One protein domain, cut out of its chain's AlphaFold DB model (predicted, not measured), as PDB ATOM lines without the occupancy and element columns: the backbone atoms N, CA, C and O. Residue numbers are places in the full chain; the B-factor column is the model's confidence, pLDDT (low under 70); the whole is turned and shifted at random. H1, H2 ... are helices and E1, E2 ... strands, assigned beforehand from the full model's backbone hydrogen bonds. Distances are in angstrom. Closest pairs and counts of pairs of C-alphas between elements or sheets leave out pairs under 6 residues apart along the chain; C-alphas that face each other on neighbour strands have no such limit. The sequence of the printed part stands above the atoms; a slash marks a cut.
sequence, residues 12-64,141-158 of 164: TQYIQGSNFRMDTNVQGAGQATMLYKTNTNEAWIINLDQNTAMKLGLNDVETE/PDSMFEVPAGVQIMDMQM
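This is residues 12 to 64 and 141 to 158 of the 164 residues of the protein "DUF4412 domain-containing protein" of hydrocarbon metagenome (UniProt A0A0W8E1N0). One twisted sheet of six strands makes this domain: E1 to E5 fold back and forth as four hairpins in a row, and the short E6 is added beside E5 at one edge. The four-residue helix H1 only grazes the sheet, near E2 and E3, and a link of six residues leads from it to E6, while the last printed residues run on past E6 as a tail. The printed part has 71 residues, with six named strands and one named helix in the order E1 E2 E3 E4 E5 H1 E6; the sheet's order is E1, E2, E3, E4, E5, E6, and it is mixed, with E5 and E6 parallel and the other neighbours antiparallel. The class is mostly strand. The whole is compact, with a radius of gyration of the C-alphas of 11.8 A, and its outline is rounded, with spans of 30 by 28 by 25 A.

Begin in the sheet with its two longest strands by residues. E2, residues 19 to 26, runs 21.7 A from its first to its last C-alpha, and E3, residues 30 to 37, runs 22.7 A. Look before E2 for E1, residues 12 to 16, 13.6 A long; find its first C-alpha, that of Thr 12, at (143.707, 178.855, 117.684). After E3 read E4, residues 42 to 47, 16.3 A long, and then E5, residues 52 to 56, 13.1 A long, which ends with C-alpha 56 at (148.185, 167.334, 133.546). Beyond the cut, H1 holds residues 142 to 145 and is 5.6 A long. E6, residues 152 to 154, is 6.2 A long and ends with C-alpha 154 at (138.553, 164.853, 136.775).

Start with E3 and E4, whose centres are the nearest to the mean of the C-alphas, at 3.5 A and 2.4 A. They are an antiparallel hairpin at 168 degrees, and you will find N 35 and O 44 within hydrogen-bond range at 2.9 A. On the other side of E3, E2 is its antiparallel neighbour at 166 degrees, also a hairpin, with N 22 and O 34 at 2.9 A. E1 and E2 form a hairpin too, antiparallel at 170 degrees, with N 14 and O 21 at 2.8 A. The hairpin of E4 and E5 is antiparallel at 150 degrees, with N 54 and O 45 at 2.8 A. E1 to E5 are a meander, each strand the antiparallel neighbour of the one before. E6 is parallel to E5 at 38 degrees, with N 154 and O 53 at 2.8 A; C-alphas 52 and 152 face each other at 4.6 A. The edge strands are E1 and E6, and these two are apart. H1 is on the sheet but only grazes it, with its residues 142 to 145; its closest C-alphas to E2 are those of Phe 145 and Arg 21, 6.6 A apart. H1 and E1 are near each other. H1 is too short for any O i to N i+4 pair, and its one O i to N i+3 pair is within range.

The two C-alphas farthest apart are those of Pro 141 and Met 158, at 33.8 A. Residues 65 to 140 are not printed, and across this cut C-alphas 64 and 141 are 25.3 A apart. Of the links that are printed whole, the four from E1 to E5 are tight, the one from H1 to E6 is short, and none is long. The mean pLDDT of the printed part is 82.5; look for values under 70 at residues 58 to 64 and 156 to 158.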
ATOM      1  N   THR A  12     143.505 177.450 117.324       92.81
ATOM      2  CA  THR A  12     143.707 178.855 117.684       92.81
ATOM      3  C   THR A  12     144.593 178.915 118.914       92.81
ATOM      4  O   THR A  12     144.305 178.249 119.905       92.81
ATOM      5  N   GLN A  13     145.659 179.706 118.849       91.00
ATOM      6  CA  GLN A  13     146.605 179.884 119.946       91.00
ATOM      7  C   GLN A  13     146.464 181.278 120.558       91.00
ATOM      8  O   GLN A  13     146.267 182.263 119.847       91.00
ATOM      9  N   TYR A  14     146.602 181.352 121.878       92.25
ATOM     10  CA  TYR A  14     146.631 182.587 122.652       92.25
ATOM     11  C   TYR A  14     147.845 182.556 123.571       92.25
ATOM     12  O   TYR A  14     148.062 181.576 124.288       92.25
ATOM     13  N   ILE A  15     148.625 183.634 123.558       88.81
ATOM     14  CA  ILE A  15     149.886 183.731 124.293       88.81
ATOM     15  C   ILE A  15     149.891 185.052 125.049       88.81
ATOM     16  O   ILE A  15     149.764 186.118 124.447       88.81
ATOM     17  N   GLN A  16     150.031 184.989 126.371       87.62
ATOM     18  CA  GLN A  16     150.126 186.169 127.227       87.62
ATOM     19  C   GLN A  16     151.260 185.977 128.232       87.62
ATOM     20  O   GLN A  16     151.120 185.256 129.221       87.62
ATOM     21  N   GLY A  17     152.395 186.636 127.983       84.00
ATOM     22  CA  GLY A  17     153.617 186.382 128.740       84.00
ATOM     23  C   GLY A  17     154.005 184.912 128.606       84.00
ATOM     24  O   GLY A  17     154.241 184.432 127.503       84.00
ATOM     25  N   SER A  18     154.019 184.199 129.725       79.94
ATOM     26  CA  SER A  18     154.315 182.771 129.793       79.94
ATOM     27  C   SER A  18     153.059 181.887 129.899       79.94
ATOM     28  O   SER A  18     153.178 180.675 130.072       79.94
ATOM     29  N   ASN A  19     151.853 182.465 129.835       86.56
ATOM     30  CA  ASN A  19     150.609 181.703 129.748       86.56
ATOM     31  C   ASN A  19     150.316 181.342 128.291       86.56
ATOM     32  O   ASN A  19     150.450 182.177 127.392       86.56
ATOM     33  N   PHE A  20     149.849 180.117 128.080       88.00
ATOM     34  CA  PHE A  20     149.532 179.574 126.769       88.00
ATOM     35  C   PHE A  20     148.150 178.930 126.781       88.00
ATOM     36  O   PHE A  20     147.776 178.241 127.730       88.00
ATOM     37  N   ARG A  21     147.391 179.137 125.711       91.19
ATOM     38  CA  ARG A  21     146.138 178.435 125.454       91.19
ATOM     39  C   ARG A  21     146.080 178.019 123.996       91.19
ATOM     40  O   ARG A  21     146.366 178.828 123.118       91.19
ATOM     41  N   MET A  22     145.629 176.797 123.744       90.12
ATOM     42  CA  MET A  22     145.342 176.299 122.407       90.12
ATOM     43  C   MET A  22     143.963 175.661 122.361       90.12
ATOM     44  O   MET A  22     143.708 174.671 123.039       90.12
ATOM     45  N   ASP A  23     143.100 176.218 121.521       92.06
ATOM     46  CA  ASP A  23     141.792 175.657 121.211       92.06
ATOM     47  C   ASP A  23     141.901 174.862 119.908       92.06
ATOM     48  O   ASP A  23     142.317 175.393 118.875       92.06
ATOM     49  N   THR A  24     141.536 173.585 119.943       89.44
ATOM     50  CA  THR A  24     141.562 172.692 118.782       89.44
ATOM     51  C   THR A  24     140.328 171.792 118.767       89.44
ATOM     52  O   THR A  24     139.610 171.665 119.759       89.44
ATOM     53  N   ASN A  25     140.058 171.175 117.622       85.94
ATOM     54  CA  ASN A  25     139.028 170.155 117.497       85.94
ATOM     55  C   ASN A  25     139.712 168.808 117.281       85.94
ATOM     56  O   ASN A  25     140.353 168.582 116.254       85.94
ATOM     57  N   VAL A  26     139.589 167.928 118.268       79.12
ATOM     58  CA  VAL A  26     140.178 166.596 118.230       79.12
ATOM     59  C   VAL A  26     139.166 165.643 117.610       79.12
ATOM     60  O   VAL A  26     138.047 165.479 118.107       79.12
ATOM     61  N   GLN A  27     139.563 164.980 116.526       77.88
ATOM     62  CA  GLN A  27     138.704 164.029 115.832       77.88
ATOM     63  C   GLN A  27     138.186 162.953 116.802       77.88
ATOM     64  O   GLN A  27     138.957 162.246 117.441       77.88
ATOM     65  N   GLY A  28     136.862 162.840 116.915       76.69
ATOM     66  CA  GLY A  28     136.199 161.876 117.800       76.69
ATOM     67  C   GLY A  28     136.075 162.300 119.270       76.69
ATOM     68  O   GLY A  28     135.256 161.713 119.972       76.69
ATOM     69  N   ALA A  29     136.807 163.324 119.722       74.75
ATOM     70  CA  ALA A  29     136.729 163.848 121.091       74.75
ATOM     71  C   ALA A  29     136.096 165.249 121.187       74.75
ATOM     72  O   ALA A  29     135.704 165.652 122.280       74.75
ATOM     73  N   GLY A  30     135.937 165.959 120.065       83.44
ATOM     74  CA  GLY A  30     135.282 167.266 120.016       83.44
ATOM     75  C   GLY A  30     136.227 168.422 120.343       83.44
ATOM     76  O   GLY A  30     137.442 168.331 120.142       83.44
ATOM     77  N   GLN A  31     135.666 169.537 120.807       88.44
ATOM     78  CA  GLN A  31     136.445 170.735 121.133       88.44
ATOM     79  C   GLN A  31     137.281 170.529 122.399       88.44
ATOM     80  O   GLN A  31     136.745 170.283 123.484       88.44
ATOM     81  N   ALA A  32     138.593 170.694 122.257       89.69
ATOM     82  CA  ALA A  32     139.553 170.615 123.343       89.69
ATOM     83  C   ALA A  32     140.317 171.935 123.485       89.69
ATOM     84  O   ALA A  32     140.818 172.494 122.508       89.69
ATOM     85  N   THR A  33     140.445 172.395 124.723       92.31
ATOM     86  CA  THR A  33     141.312 173.507 125.103       92.31
ATOM     87  C   THR A  33     142.473 172.962 125.921       92.31
ATOM     88  O   THR A  33     142.272 172.395 126.994       92.31
ATOM     89  N   MET A  34     143.689 173.165 125.432       90.00
ATOM     90  CA  MET A  34     144.912 173.000 126.210       90.00
ATOM     91  C   MET A  34     145.245 174.334 126.864       90.00
ATOM     92  O   MET A  34     145.301 175.358 126.183       90.00
ATOM     93  N   LEU A  35     145.450 174.334 128.176       90.69
ATOM     94  CA  LEU A  35     145.753 175.530 128.953       90.69
ATOM     95  C   LEU A  35     147.019 175.313 129.776       90.69
ATOM     96  O   LEU A  35     147.126 174.331 130.502       90.69
ATOM     97  N   TYR A  36     147.939 176.267 129.687       87.38
ATOM     98  CA  TYR A  36     149.215 176.298 130.385       87.38
ATOM     99  C   TYR A  36     149.364 177.606 131.155       87.38
ATOM    100  O   TYR A  36     149.438 178.687 130.567       87.38
ATOM    101  N   LYS A  37     149.429 177.505 132.483       84.56
ATOM    102  CA  LYS A  37     149.689 178.618 133.398       84.56
ATOM    103  C   LYS A  37     151.023 178.379 134.082       84.56
ATOM    104  O   LYS A  37     151.111 177.709 135.107       84.56
ATOM    105  N   THR A  38     152.079 178.946 133.527       71.12
ATOM    106  CA  THR A  38     153.447 178.790 134.052       71.12
ATOM    107  C   THR A  38     153.630 179.430 135.427       71.12
ATOM    108  O   THR A  38     154.314 178.860 136.268       71.12
ATOM    109  N   ASN A  39     152.958 180.551 135.717       73.31
ATOM    110  CA  ASN A  39     153.047 181.210 137.030       73.31
ATOM    111  C   ASN A  39     152.549 180.328 138.186       73.31
ATOM    112  O   ASN A  39     153.061 180.424 139.299       73.31
ATOM    113  N   THR A  40     151.534 179.494 137.933       76.31
ATOM    114  CA  THR A  40     150.995 178.543 138.918       76.31
ATOM    115  C   THR A  40     151.484 177.118 138.690       76.31
ATOM    116  O   THR A  40     151.205 176.246 139.511       76.31
ATOM    117  N   ASN A  41     152.266 176.897 137.630       76.19
ATOM    118  CA  ASN A  41     152.779 175.596 137.232       76.19
ATOM    119  C   ASN A  41     151.635 174.591 136.980       76.19
ATOM    120  O   ASN A  41     151.622 173.478 137.507       76.19
ATOM    121  N   GLU A  42     150.624 175.017 136.221       83.25
ATOM    122  CA  GLU A  42     149.416 174.234 135.973       83.25
ATOM    123  C   GLU A  42     149.168 174.029 134.487       83.25
ATOM    124  O   GLU A  42     149.196 174.975 133.699       83.25
ATOM    125  N   ALA A  43     148.846 172.790 134.138       87.38
ATOM    126  CA  ALA A  43     148.463 172.385 132.803       87.38
ATOM    127  C   ALA A  43     147.105 171.690 132.844       87.38
ATOM    128  O   ALA A  43     146.846 170.878 133.736       87.38
ATOM    129  N   TRP A  44     146.242 172.005 131.887       89.88
ATOM    130  CA  TRP A  44     144.893 171.460 131.808       89.88
ATOM    131  C   TRP A  44     144.541 171.073 130.376       89.88
ATOM    132  O   TRP A  44     144.832 171.817 129.440       89.88
ATOM    133  N   ILE A  45     143.846 169.947 130.225       90.19
ATOM    134  CA  ILE A  45     143.053 169.633 129.034       90.19
ATOM    135  C   ILE A  45     141.593 169.797 129.419       90.19
ATOM    136  O   ILE A  45     141.111 169.137 130.337       90.19
ATOM    137  N   ILE A  46     140.885 170.665 128.714       92.12
ATOM    138  CA  ILE A  46     139.479 170.964 128.958       92.12
ATOM    139  C   ILE A  46     138.692 170.496 127.740       92.12
ATOM    140  O   ILE A  46     138.942 170.958 126.630       92.12
ATOM    141  N   ASN A  47     137.736 169.597 127.945       91.00
ATOM    142  CA  ASN A  47     136.772 169.217 126.925       91.00
ATOM    143  C   ASN A  47     135.464 169.967 127.195       91.00
ATOM    144  O   ASN A  47     134.745 169.669 128.152       91.00
ATOM    145  N   LEU A  48     135.173 170.967 126.363       84.75
ATOM    146  CA  LEU A  48     133.999 171.822 126.554       84.75
ATOM    147  C   LEU A  48     132.696 171.082 126.241       84.75
ATOM    148  O   LEU A  48     131.699 171.306 126.923       84.75
ATOM    149  N   ASP A  49     132.716 170.163 125.273       87.81
ATOM    150  CA  ASP A  49     131.538 169.381 124.882       87.81
ATOM    151  C   ASP A  49     131.127 168.400 125.996       87.81
ATOM    152  O   ASP A  49     129.942 168.130 126.199       87.81
ATOM    153  N   GLN A  50     132.105 167.898 126.756       89.19
ATOM    154  CA  GLN A  50     131.892 167.017 127.908       89.19
ATOM    155  C   GLN A  50     131.776 167.771 129.239       89.19
ATOM    156  O   GLN A  50     131.428 167.162 130.250       89.19
ATOM    157  N   ASN A  51     132.044 169.079 129.256       90.38
ATOM    158  CA  ASN A  51     132.132 169.896 130.467       90.38
ATOM    159  C   ASN A  51     133.092 169.301 131.519       90.38
ATOM    160  O   ASN A  51     132.812 169.312 132.721       90.38
ATOM    161  N   THR A  52     134.233 168.779 131.064       92.25
ATOM    162  CA  THR A  52     135.263 168.181 131.924       92.25
ATOM    163  C   THR A  52     136.619 168.854 131.739       92.25
ATOM    164  O   THR A  52     136.944 169.372 130.671       92.25
ATOM    165  N   ALA A  53     137.428 168.848 132.796       92.56
ATOM    166  CA  ALA A  53     138.817 169.280 132.773       92.56
ATOM    167  C   ALA A  53     139.691 168.230 133.449       92.56
ATOM    168  O   ALA A  53     139.347 167.711 134.506       92.56
ATOM    169  N   MET A  54     140.840 167.946 132.856       90.25
ATOM    170  CA  MET A  54     141.864 167.076 133.417       90.25
ATOM    171  C   MET A  54     143.109 167.906 133.682       90.25
ATOM    172  O   MET A  54     143.589 168.595 132.779       90.25
ATOM    173  N   LYS A  55     143.632 167.838 134.908       88.31
ATOM    174  CA  LYS A  55     144.932 168.427 135.232       88.31
ATOM    175  C   LYS A  55     146.031 167.505 134.711       88.31
ATOM    176  O   LYS A  55     145.984 166.306 134.971       88.31
ATOM    177  N   LEU A  56     147.001 168.059 133.995       81.81
ATOM    178  CA  LEU A  56     148.185 167.334 133.546       81.81
ATOM    179  C   LEU A  56     149.342 167.552 134.522       81.81
ATOM    180  O   LEU A  56     149.512 168.651 135.063       81.81
ATOM    181  N   GLY A  57     150.160 166.517 134.715       73.12
ATOM    182  CA  GLY A  57     151.507 166.704 135.232       73.12
ATOM    183  C   GLY A  57     152.335 167.440 134.184       73.12
ATOM    184  O   GLY A  57     152.244 167.161 132.996       73.12
ATOM    185  N   LEU A  58     153.155 168.401 134.597       65.25
ATOM    186  CA  LEU A  58     153.968 169.172 133.646       65.25
ATOM    187  C   LEU A  58     155.047 168.328 132.969       65.25
ATOM    188  O   LEU A  58     155.465 168.645 131.865       65.25
ATOM    189  N   ASN A  59     155.462 167.240 133.621       64.75
ATOM    190  CA  ASN A  59     156.356 166.245 133.033       64.75
ATOM    191  C   ASN A  59     155.678 165.447 131.907       64.75
ATOM    192  O   ASN A  59     156.377 164.854 131.095       64.75
ATOM    193  N   ASP A  60     154.341 165.422 131.868       60.78
ATOM    194  CA  ASP A  60     153.555 164.702 130.858       60.78
ATOM    195  C   ASP A  60     153.271 165.568 129.628       60.78
ATOM    196  O   ASP A  60     152.579 165.144 128.702       60.78
ATOM    197  N   VAL A  61     153.766 166.803 129.621       58.34
ATOM    198  CA  VAL A  61     153.619 167.695 128.486       58.34
ATOM    199  C   VAL A  61     154.964 167.845 127.827       58.34
ATOM    200  O   VAL A  61     155.897 168.416 128.389       58.34
ATOM    201  N   GLU A  62     155.038 167.353 126.598       54.06
ATOM    202  CA  GLU A  62     156.104 167.724 125.687       54.06
ATOM    203  C   GLU A  62     155.962 169.223 125.411       54.06
ATOM    204  O   GLU A  62     155.092 169.684 124.676       54.06
ATOM    205  N   THR A  63     156.781 170.000 126.114       50.84
ATOM    206  CA  THR A  63     156.823 171.464 126.053       50.84
ATOM    207  C   THR A  63     157.688 171.966 124.905       50.84
ATOM    208  O   THR A  63     157.983 173.155 124.874       50.84
ATOM    209  N   GLU A  64     158.077 171.088 123.972       47.47
ATOM    210  CA  GLU A  64     158.924 171.376 122.809       47.47
ATOM    211  C   GLU A  64     158.198 172.367 121.865       47.47
ATOM    212  O   GLU A  64     157.634 172.034 120.826       47.47
ATOM    213  N   PRO A 141     142.316 188.951 127.568       93.19
ATOM    214  CA  PRO A 141     141.846 189.005 128.947       93.19
ATOM    215  C   PRO A 141     142.332 187.789 129.743       93.19
ATOM    216  O   PRO A 141     142.207 186.658 129.278       93.19
ATOM    217  N   ASP A 142     142.788 188.018 130.978       90.00
ATOM    218  CA  ASP A 142     143.335 186.974 131.863       90.00
ATOM    219  C   ASP A 142     142.363 185.795 132.063       90.00
ATOM    220  O   ASP A 142     142.783 184.648 132.183       90.00
ATOM    221  N   SER A 143     141.050 186.053 132.009       91.12
ATOM    222  CA  SER A 143     140.004 185.029 132.114       91.12
ATOM    223  C   SER A 143     140.051 183.962 131.015       91.12
ATOM    224  O   SER A 143     139.484 182.889 131.196       91.12
ATOM    225  N   MET A 144     140.693 184.233 129.872       91.75
ATOM    226  CA  MET A 144     140.903 183.227 128.819       91.75
ATOM    227  C   MET A 144     141.852 182.118 129.267       91.75
ATOM    228  O   MET A 144     141.790 181.018 128.718       91.75
ATOM    229  N   PHE A 145     142.697 182.401 130.261       91.25
ATOM    230  CA  PHE A 145     143.685 181.479 130.806       91.25
ATOM    231  C   PHE A 145     143.242 180.850 132.132       91.25
ATOM    232  O   PHE A 145     144.075 180.420 132.926       91.25
ATOM    233  N   GLU A 146     141.936 180.798 132.385       90.56
ATOM    234  CA  GLU A 146     141.341 180.138 133.545       90.56
ATOM    235  C   GLU A 146     140.468 178.961 133.098       90.56
ATOM    236  O   GLU A 146     139.879 178.978 132.014       90.56
ATOM    237  N   VAL A 147     140.351 177.937 133.947       90.31
ATOM    238  CA  VAL A 147     139.379 176.857 133.725       90.31
ATOM    239  C   VAL A 147     137.967 177.441 133.888       90.31
ATOM    240  O   VAL A 147     137.698 178.077 134.913       90.31
ATOM    241  N   PRO A 148     137.045 177.254 132.921       89.62
ATOM    242  CA  PRO A 148     135.699 177.807 133.018       89.62
ATOM    243  C   PRO A 148     134.947 177.320 134.264       89.62
ATOM    244  O   PRO A 148     135.036 176.158 134.663       89.62
ATOM    245  N   ALA A 149     134.161 178.211 134.871       88.19
ATOM    246  CA  ALA A 149     133.350 177.866 136.032       88.19
ATOM    247  C   ALA A 149     132.322 176.771 135.691       88.19
ATOM    248  O   ALA A 149     131.656 176.836 134.661       88.19
ATOM    249  N   GLY A 150     132.162 175.791 136.585       86.44
ATOM    250  CA  GLY A 150     131.201 174.693 136.421       86.44
ATOM    251  C   GLY A 150     131.720 173.489 135.630       86.44
ATOM    252  O   GLY A 150     131.018 172.480 135.553       86.44
ATOM    253  N   VAL A 151     132.942 173.558 135.099       91.75
ATOM    254  CA  VAL A 151     133.623 172.406 134.502       91.75
ATOM    255  C   VAL A 151     133.985 171.397 135.592       91.75
ATOM    256  O   VAL A 151     134.509 171.760 136.648       91.75
ATOM    257  N   GLN A 152     133.694 170.121 135.346       91.38
ATOM    258  CA  GLN A 152     134.020 169.045 136.274       91.38
ATOM    259  C   GLN A 152     135.503 168.694 136.171       91.38
ATOM    260  O   GLN A 152     135.961 168.199 135.143       91.38
ATOM    261  N   ILE A 153     136.252 168.938 137.245       91.25
ATOM    262  CA  ILE A 153     137.648 168.512 137.331       91.25
ATOM    263  C   ILE A 153     137.672 167.003 137.573       91.25
ATOM    264  O   ILE A 153     137.141 166.516 138.571       91.25
ATOM    265  N   MET A 154     138.277 166.274 136.643       87.06
ATOM    266  CA  MET A 154     138.553 164.853 136.775       87.06
ATOM    267  C   MET A 154     139.937 164.691 137.399       87.06
ATOM    268  O   MET A 154     140.942 165.105 136.817       87.06
ATOM    269  N   ASP A 155     139.982 164.086 138.583       72.31
ATOM    270  CA  ASP A 155     141.241 163.674 139.186       72.31
ATOM    271  C   ASP A 155     141.791 162.483 138.406       72.31
ATOM    272  O   ASP A 155     141.190 161.407 138.357       72.31
ATOM    273  N   MET A 156     142.968 162.665 137.811       63.09
ATOM    274  CA  MET A 156     143.746 161.565 137.261       63.09
ATOM    275  C   MET A 156     144.390 160.817 138.438       63.09
ATOM    276  O   MET A 156     145.588 160.912 138.687       63.09
ATOM    277  N   GLN A 157     143.588 160.096 139.229       52.00
ATOM    278  CA  GLN A 157     144.146 159.072 140.106       52.00
ATOM    279  C   GLN A 157     144.696 157.980 139.190       52.00
ATOM    280  O   GLN A 157     143.959 157.088 138.767       52.00
ATOM    281  N   MET A 158     145.986 158.062 138.845       49.59
ATOM    282  CA  MET A 158     146.692 156.880 138.370       49.59
ATOM    283  C   MET A 158     146.452 155.785 139.417       49.59
ATOM    284  O   MET A 158     146.748 156.018 140.593       49.59
TER     285      MET A 158